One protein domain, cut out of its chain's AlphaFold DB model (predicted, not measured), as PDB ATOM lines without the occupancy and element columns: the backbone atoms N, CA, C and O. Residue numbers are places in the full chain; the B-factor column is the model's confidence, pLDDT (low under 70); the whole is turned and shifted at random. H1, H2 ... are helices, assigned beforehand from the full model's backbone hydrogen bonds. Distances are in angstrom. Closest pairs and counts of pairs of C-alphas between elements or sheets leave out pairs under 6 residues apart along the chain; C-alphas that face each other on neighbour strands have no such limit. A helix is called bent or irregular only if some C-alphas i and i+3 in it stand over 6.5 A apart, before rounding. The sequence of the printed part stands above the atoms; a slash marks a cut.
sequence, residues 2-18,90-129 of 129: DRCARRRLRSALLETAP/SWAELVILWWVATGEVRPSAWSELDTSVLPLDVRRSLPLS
ATOM      1  N   ASP A   2       5.153 -14.707 -48.644       89.25
ATOM      2  CA  ASP A   2       4.316 -14.249 -47.529       89.25
ATOM      3  C   ASP A   2       4.267 -15.265 -46.363       89.25
ATOM      4  O   ASP A   2       4.772 -16.389 -46.452       89.25
ATOM      5  N   ARG A   3       3.671 -14.859 -45.232       89.69
ATOM      6  CA  ARG A   3       3.556 -15.686 -44.013       89.69
ATOM      7  C   ARG A   3       2.716 -16.954 -44.232       89.69
ATOM      8  O   ARG A   3       3.032 -17.989 -43.649       89.69
ATOM      9  N   CYS A   4       1.658 -16.891 -45.037       92.25
ATOM     10  CA  CYS A   4       0.775 -18.028 -45.300       92.25
ATOM     11  C   CYS A   4       1.472 -19.086 -46.162       92.25
ATOM     12  O   CYS A   4       1.359 -20.277 -45.875       92.25
ATOM     13  N   ALA A   5       2.227 -18.666 -47.177       91.62
ATOM     14  CA  ALA A   5       3.059 -19.539 -47.996       91.62
ATOM     15  C   ALA A   5       4.145 -20.233 -47.158       91.62
ATOM     16  O   ALA A   5       4.232 -21.457 -47.200       91.62
ATOM     17  N   ARG A   6       4.865 -19.495 -46.299       93.12
ATOM     18  CA  ARG A   6       5.844 -20.097 -45.372       93.12
ATOM     19  C   ARG A   6       5.221 -21.134 -44.442       93.12
ATOM     20  O   ARG A   6       5.784 -22.206 -44.259       93.12
ATOM     21  N   ARG A   7       4.038 -20.848 -43.887       94.75
ATOM     22  CA  ARG A   7       3.322 -21.798 -43.021       94.75
ATOM     23  C   ARG A   7       2.941 -23.080 -43.763       94.75
ATOM     24  O   ARG A   7       3.132 -24.153 -43.210       94.75
ATOM     25  N   ARG A   8       2.430 -22.975 -44.996       94.75
ATOM     26  CA  ARG A   8       2.079 -24.147 -45.821       94.75
ATOM     27  C   ARG A   8       3.302 -24.994 -46.159       94.75
ATOM     28  O   ARG A   8       3.247 -26.204 -45.977       94.75
ATOM     29  N   LEU A   9       4.395 -24.357 -46.580       95.50
ATOM     30  CA  LEU A   9       5.661 -25.042 -46.847       95.50
ATOM     31  C   LEU A   9       6.177 -25.750 -45.588       95.50
ATOM     32  O   LEU A   9       6.520 -26.924 -45.644       95.50
ATOM     33  N   ARG A  10       6.157 -25.071 -44.432       96.88
ATOM     34  CA  ARG A  10       6.559 -25.668 -43.150       96.88
ATOM     35  C   ARG A  10       5.730 -26.908 -42.806       96.88
ATOM     36  O   ARG A  10       6.302 -27.909 -42.396       96.88
ATOM     37  N   SER A  11       4.408 -26.846 -42.969       97.19
ATOM     38  CA  SER A  11       3.526 -27.996 -42.732       97.19
ATOM     39  C   SER A  11       3.864 -29.169 -43.655       97.19
ATOM     40  O   SER A  11       4.112 -30.260 -43.155       97.19
ATOM     41  N   ALA A  12       3.980 -28.935 -44.966       97.19
ATOM     42  CA  ALA A  12       4.309 -29.986 -45.934       97.19
ATOM     43  C   ALA A  12       5.687 -30.626 -45.669       97.19
ATOM     44  O   ALA A  12       5.849 -31.843 -45.771       97.19
ATOM     45  N   LEU A  13       6.677 -29.811 -45.286       97.56
ATOM     46  CA  LEU A  13       8.006 -30.286 -44.901       97.56
ATOM     47  C   LEU A  13       7.954 -31.184 -43.666       97.56
ATOM     48  O   LEU A  13       8.583 -32.233 -43.678       97.56
ATOM     49  N   LEU A  14       7.202 -30.819 -42.625       97.69
ATOM     50  CA  LEU A  14       7.126 -31.620 -41.397       97.69
ATOM     51  C   LEU A  14       6.295 -32.892 -41.552       97.69
ATOM     52  O   LEU A  14       6.604 -33.888 -40.909       97.69
ATOM     53  N   GLU A  15       5.280 -32.880 -42.415       97.06
ATOM     54  CA  GLU A  15       4.539 -34.091 -42.779       97.06
ATOM     55  C   GLU A  15       5.434 -35.092 -43.526       97.06
ATOM     56  O   GLU A  15       5.343 -36.297 -43.303       97.06
ATOM     57  N   THR A  16       6.339 -34.594 -44.375       96.81
ATOM     58  CA  THR A  16       7.220 -35.424 -45.213       96.81
ATOM     59  C   THR A  16       8.515 -35.836 -44.506       96.81
ATOM     60  O   THR A  16       9.009 -36.949 -44.671       96.81
ATOM     61  N   ALA A  17       9.102 -34.916 -43.749       96.75
ATOM     62  CA  ALA A  17      10.426 -35.010 -43.152       96.75
ATOM     63  C   ALA A  17      10.395 -34.453 -41.712       96.75
ATOM     64  O   ALA A  17      10.933 -33.374 -41.451       96.75
ATOM     65  N   PRO A  18       9.799 -35.188 -40.749       96.56
ATOM     66  CA  PRO A  18       9.675 -34.728 -39.361       96.56
ATOM     67  C   PRO A  18      11.017 -34.391 -38.694       96.56
ATOM     68  O   PRO A  18      11.077 -33.545 -37.806       96.56
ATOM     69  N   SER A  90      17.556 -36.314 -51.140       95.81
ATOM     70  CA  SER A  90      17.110 -34.916 -51.207       95.81
ATOM     71  C   SER A  90      17.281 -34.128 -49.894       95.81
ATOM     72  O   SER A  90      16.559 -33.160 -49.650       95.81
ATOM     73  N   TRP A  91      18.118 -34.594 -48.958       97.12
ATOM     74  CA  TRP A  91      18.233 -33.981 -47.628       97.12
ATOM     75  C   TRP A  91      18.678 -32.516 -47.702       97.12
ATOM     76  O   TRP A  91      18.180 -31.695 -46.932       97.12
ATOM     77  N   ALA A  92      19.582 -32.183 -48.626       97.25
ATOM     78  CA  ALA A  92      20.149 -30.848 -48.748       97.25
ATOM     79  C   ALA A  92      19.073 -29.837 -49.168       97.25
ATOM     80  O   ALA A  92      18.916 -28.789 -48.540       97.25
ATOM     81  N   GLU A  93      18.264 -30.188 -50.168       97.31
ATOM     82  CA  GLU A  93      17.151 -29.365 -50.630       97.31
ATOM     83  C   GLU A  93      16.099 -29.194 -49.525       97.31
ATOM     84  O   GLU A  93      15.583 -28.093 -49.327       97.31
ATOM     85  N   LEU A  94      15.806 -30.256 -48.765       97.50
ATOM     86  CA  LEU A  94      14.856 -30.206 -47.648       97.50
ATOM     87  C   LEU A  94      15.329 -29.276 -46.519       97.50
ATOM     88  O   LEU A  94      14.514 -28.522 -45.987       97.50
ATOM     89  N   VAL A  95      16.625 -29.276 -46.185       97.88
ATOM     90  CA  VAL A  95      17.213 -28.346 -45.203       97.88
ATOM     91  C   VAL A  95      17.089 -26.897 -45.665       97.88
ATOM     92  O   VAL A  95      16.635 -26.039 -44.907       97.88
ATOM     93  N   ILE A  96      17.438 -26.608 -46.920       97.00
ATOM     94  CA  ILE A  96      17.361 -25.240 -47.448       97.00
ATOM     95  C   ILE A  96      15.906 -24.755 -47.456       97.00
ATOM     96  O   ILE A  96      15.616 -23.636 -47.027       97.00
ATOM     97  N   LEU A  97      14.966 -25.606 -47.877       96.81
ATOM     98  CA  LEU A  97      13.538 -25.288 -47.843       96.81
ATOM     99  C   LEU A  97      13.009 -25.084 -46.424       96.81
ATOM    100  O   LEU A  97      12.160 -24.215 -46.216       96.81
ATOM    101  N   TRP A  98      13.516 -25.837 -45.449       97.56
ATOM    102  CA  TRP A  98      13.194 -25.626 -44.043       97.56
ATOM    103  C   TRP A  98      13.603 -24.233 -43.574       97.56
ATOM    104  O   TRP A  98      12.749 -23.500 -43.071       97.56
ATOM    105  N   TRP A  99      14.842 -23.811 -43.835       97.19
ATOM    106  CA  TRP A  99      15.302 -22.468 -43.474       97.19
ATOM    107  C   TRP A  99      14.534 -21.357 -44.202       97.19
ATOM    108  O   TRP A  99      14.285 -20.287 -43.639       97.19
ATOM    109  N   VAL A 100      14.093 -21.589 -45.444       95.50
ATOM    110  CA  VAL A 100      13.179 -20.665 -46.139       95.50
ATOM    111  C   VAL A 100      11.829 -20.592 -45.411       95.50
ATOM    112  O   VAL A 100      11.259 -19.506 -45.245       95.50
ATOM    113  N   ALA A 101      11.297 -21.734 -44.970       95.62
ATOM    114  CA  ALA A 101      10.005 -21.827 -44.299       95.62
ATOM    115  C   ALA A 101      10.017 -21.177 -42.902       95.62
ATOM    116  O   ALA A 101       9.052 -20.496 -42.529       95.62
ATOM    117  N   THR A 102      11.106 -21.319 -42.145       95.44
ATOM    118  CA  THR A 102      11.306 -20.652 -40.846       95.44
ATOM    119  C   THR A 102      11.647 -19.169 -41.010       95.44
ATOM    120  O   THR A 102      11.268 -18.351 -40.170       95.44
ATOM    121  N   GLY A 103      12.203 -18.784 -42.161       94.38
ATOM    122  CA  GLY A 103      12.598 -17.411 -42.474       94.38
ATOM    123  C   GLY A 103      14.031 -17.080 -42.064       94.38
ATOM    124  O   GLY A 103      14.368 -15.902 -41.990       94.38
ATOM    125  N   GLU A 104      14.849 -18.099 -41.805       94.44
ATOM    126  CA  GLU A 104      16.284 -17.973 -41.538       94.44
ATOM    127  C   GLU A 104      17.064 -17.588 -42.802       94.44
ATOM    128  O   GLU A 104      18.036 -16.841 -42.726       94.44
ATOM    129  N   VAL A 105      16.598 -18.015 -43.984       93.62
ATOM    130  CA  VAL A 105      17.170 -17.601 -45.274       93.62
ATOM    131  C   VAL A 105      16.135 -16.957 -46.192       93.62
ATOM    132  O   VAL A 105      14.917 -17.105 -46.038       93.62
ATOM    133  N   ARG A 106      16.628 -16.198 -47.178       90.81
ATOM    134  CA  ARG A 106      15.775 -15.492 -48.139       90.81
ATOM    135  C   ARG A 106      15.027 -16.482 -49.039       90.81
ATOM    136  O   ARG A 106      15.607 -17.479 -49.455       90.81
ATOM    137  N   PRO A 107      13.797 -16.157 -49.476       86.94
ATOM    138  CA  PRO A 107      13.063 -16.986 -50.430       86.94
ATOM    139  C   PRO A 107      13.742 -17.183 -51.788       86.94
ATOM    140  O   PRO A 107      13.313 -18.049 -52.524       86.94
ATOM    141  N   SER A 108      14.755 -16.405 -52.165       86.44
ATOM    142  CA  SER A 108      15.528 -16.677 -53.383       86.44
ATOM    143  C   SER A 108      16.429 -17.909 -53.246       86.44
ATOM    144  O   SER A 108      16.859 -18.453 -54.247       86.44
ATOM    145  N   ALA A 109      16.696 -18.391 -52.029       84.88
ATOM    146  CA  ALA A 109      17.579 -19.538 -51.817       84.88
ATOM    147  C   ALA A 109      17.041 -20.846 -52.422       84.88
ATOM    148  O   ALA A 109      17.826 -21.742 -52.704       84.88
ATOM    149  N   TRP A 110      15.723 -20.977 -52.635       84.31
ATOM    150  CA  TRP A 110      15.165 -22.203 -53.214       84.31
ATOM    151  C   TRP A 110      15.115 -22.207 -54.748       84.31
ATOM    152  O   TRP A 110      14.908 -23.268 -55.328       84.31
ATOM    153  N   SER A 111      15.316 -21.065 -55.426       80.94
ATOM    154  CA  SER A 111      15.254 -21.009 -56.898       80.94
ATOM    155  C   SER A 111      16.432 -21.700 -57.587       80.94
ATOM    156  O   SER A 111      16.360 -21.981 -58.777       80.94
ATOM    157  N   GLU A 112      17.507 -21.965 -56.847       81.69
ATOM    158  CA  GLU A 112      18.701 -22.673 -57.323       81.69
ATOM    159  C   GLU A 112      18.638 -24.185 -57.039       81.69
ATOM    160  O   GLU A 112      19.553 -24.917 -57.404       81.69
ATOM    161  N   LEU A 113      17.569 -24.665 -56.391       89.56
ATOM    162  CA  LEU A 113      17.429 -26.073 -56.026       89.56
ATOM    163  C   LEU A 113      16.917 -26.912 -57.193       89.56
ATOM    164  O   LEU A 113      16.002 -26.515 -57.921       89.56
ATOM    165  N   ASP A 114      17.414 -28.143 -57.279       90.38
ATOM    166  CA  ASP A 114      16.783 -29.163 -58.102       90.38
ATOM    167  C   ASP A 114      15.454 -29.595 -57.460       90.38
ATOM    168  O   ASP A 114      15.373 -30.453 -56.585       90.38
ATOM    169  N   THR A 115      14.356 -28.990 -57.904       90.00
ATOM    170  CA  THR A 115      13.027 -29.342 -57.387       90.00
ATOM    171  C   THR A 115      12.548 -30.727 -57.837       90.00
ATOM    172  O   THR A 115      11.563 -31.236 -57.291       90.00
ATOM    173  N   SER A 116      13.224 -31.364 -58.804       90.88
ATOM    174  CA  SER A 116      12.839 -32.674 -59.336       90.88
ATOM    175  C   SER A 116      13.108 -33.819 -58.355       90.88
ATOM    176  O   SER A 116      12.373 -34.812 -58.386       90.88
ATOM    177  N   VAL A 117      14.059 -33.643 -57.429       92.88
ATOM    178  CA  VAL A 117      14.374 -34.616 -56.367       92.88
ATOM    179  C   VAL A 117      13.478 -34.480 -55.134       92.88
ATOM    180  O   VAL A 117      13.484 -35.346 -54.262       92.88
ATOM    181  N   LEU A 118      12.678 -33.412 -55.052       93.75
ATOM    182  CA  LEU A 118      11.806 -33.168 -53.905       93.75
ATOM    183  C   LEU A 118      10.583 -34.094 -53.900       93.75
ATOM    184  O   LEU A 118       9.977 -34.302 -54.959       93.75
ATOM    185  N   PRO A 119      10.131 -34.539 -52.713       93.88
ATOM    186  CA  PRO A 119       8.834 -35.182 -52.545       93.88
ATOM    187  C   PRO A 119       7.694 -34.336 -53.127       93.88
ATOM    188  O   PRO A 119       7.703 -33.104 -53.046       93.88
ATOM    189  N   LEU A 120       6.698 -35.001 -53.720       91.19
ATOM    190  CA  LEU A 120       5.627 -34.342 -54.476       91.19
ATOM    191  C   LEU A 120       4.857 -33.308 -53.643       91.19
ATOM    192  O   LEU A 120       4.546 -32.229 -54.148       91.19
ATOM    193  N   ASP A 121       4.581 -33.612 -52.377       91.88
ATOM    194  CA  ASP A 121       3.809 -32.727 -51.497       91.88
ATOM    195  C   ASP A 121       4.593 -31.465 -51.126       91.88
ATOM    196  O   ASP A 121       4.047 -30.359 -51.161       91.88
ATOM    197  N   VAL A 122       5.905 -31.596 -50.910       94.88
ATOM    198  CA  VAL A 122       6.803 -30.448 -50.735       94.88
ATOM    199  C   VAL A 122       6.827 -29.607 -52.010       94.88
ATOM    200  O   VAL A 122       6.609 -28.398 -51.943       94.88
ATOM    201  N   ARG A 123       6.991 -30.232 -53.184       93.00
ATOM    202  CA  ARG A 123       7.019 -29.533 -54.480       93.00
ATOM    203  C   ARG A 123       5.740 -28.734 -54.742       93.00
ATOM    204  O   ARG A 123       5.812 -27.595 -55.187       93.00
ATOM    205  N   ARG A 124       4.572 -29.302 -54.427       92.38
ATOM    206  CA  ARG A 124       3.258 -28.639 -54.561       92.38
ATOM    207  C   ARG A 124       3.066 -27.458 -53.610       92.38
ATOM    208  O   ARG A 124       2.215 -26.610 -53.866       92.38
ATOM    209  N   SER A 125       3.821 -27.413 -52.516       91.75
ATOM    210  CA  SER A 125       3.765 -26.327 -51.534       91.75
ATOM    211  C   SER A 125       4.678 -25.140 -51.871       91.75
ATOM    212  O   SER A 125       4.556 -24.084 -51.242       91.75
ATOM    213  N   LEU A 126       5.568 -25.289 -52.861       89.50
ATOM    214  CA  LEU A 126       6.434 -24.209 -53.325       89.50
ATOM    215  C   LEU A 126       5.595 -23.093 -53.971       89.50
ATOM    216  O   LEU A 126       4.614 -23.373 -54.667       89.50
ATOM    217  N   PRO A 127       5.939 -21.814 -53.746       77.69
ATOM    218  CA  PRO A 127       5.276 -20.724 -54.440       77.69
ATOM    219  C   PRO A 127       5.581 -20.819 -55.937       77.69
ATOM    220  O   PRO A 127       6.711 -21.099 -56.329       77.69
ATOM    221  N   LEU A 128       4.565 -20.573 -56.765       67.56
ATOM    222  CA  LEU A 128       4.745 -20.450 -58.210       67.56
ATOM    223  C   LEU A 128       5.718 -19.292 -58.482       67.56
ATOM    224  O   LEU A 128       5.581 -18.228 -57.869       67.56
ATOM    225  N   SER A 129       6.717 -19.547 -59.329       57.19
ATOM    226  CA  SER A 129       7.656 -18.532 -59.822       57.19
ATOM    227  C   SER A 129       6.955 -17.492 -60.685       57.19
ATOM    228  O   SER A 129       6.026 -17.879 -61.431       57.19
TER     229      SER A 129
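AT A GLANCE: This is residues 2 to 18 and 90 to 129 of the 129 residues of an uncharacterized protein of Nitriliruptor sp (UniProt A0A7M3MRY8). Look first for one long helix, H1, with two other helices packed on different sides of it: H2 on one side and the short H4 on another, both running the opposite way to H1, so that H1 stands at the corner of the group. H2 and H4 stay apart from each other; the short H3 packs on H2, and the chain from H3 to H4, residues 111 to 119, joins the H2 side to the H4 side. The printed part has 57 residues with four named helices, H1, H2, H3, H4 along the chain, and no named strand; the class is all helix. The whole is compact, with a radius of gyration of the C-alphas of 9.9 A, and rounded, with spans of 24 by 23 by 20 A.

HOW THE PARTS SIT: Start from H1, residues 3 to 16. Go across to H2, residues 91 to 102: the two touch, and their closest C-alphas, those of Arg 6 and Ala 101, are 4.6 A apart. They run opposite ways at a shallow tilt of 34.8 degrees, only just short of steep. H1 also touches H4, residues 120 to 125; the closest C-alphas are those of Leu 9 and Ser 125, 5.2 A apart. These two run opposite ways at a shallow tilt of 15 degrees. From H2 look to H3, residues 107 to 110: they touch, and the closest C-alphas, those of Val 100 and Pro 107, are 5.7 A apart. H1 and H3 are apart, as are H2 and H4, and H3 and H4. In H1, H2 and H4 every O i to N i+4 pair is within hydrogen-bond range; H3, with four residues, is too short for such a pair, and its one O i to N i+3 pair is not within range.

IN THESE COORDINATES: Find C-alpha 3 at (3.556, -15.686, -44.013); from there H1 runs 20.1 A to C-alpha 16 at (7.220, -35.424, -45.213). H2 begins at Trp 91 and runs 16.5 A to Thr 102. H3, Pro 107 to Trp 110, is neither bent nor irregular, but only just: C-alphas 107 and 110 are 6.3 A apart. H4 runs 8.7 A from Leu 120 to C-alpha 125 at (3.765, -26.327, -51.534).

THE WHOLE: The two C-alphas farthest apart, those of Pro 18 and Ser 129, are 26.2 A from each other. Residues 19 to 89 are not printed, and C-alphas 18 and 90 stand 14.0 A apart across this cut, which lies in the link from H1 to H2. The link from H2 to H3 is tight, with 4 residues, and that from H3 to H4 is short, with 9. The mean pLDDT of the printed part is 91.9; look for values under 70 at residues 128 to 129, the latter being the chain's last residue.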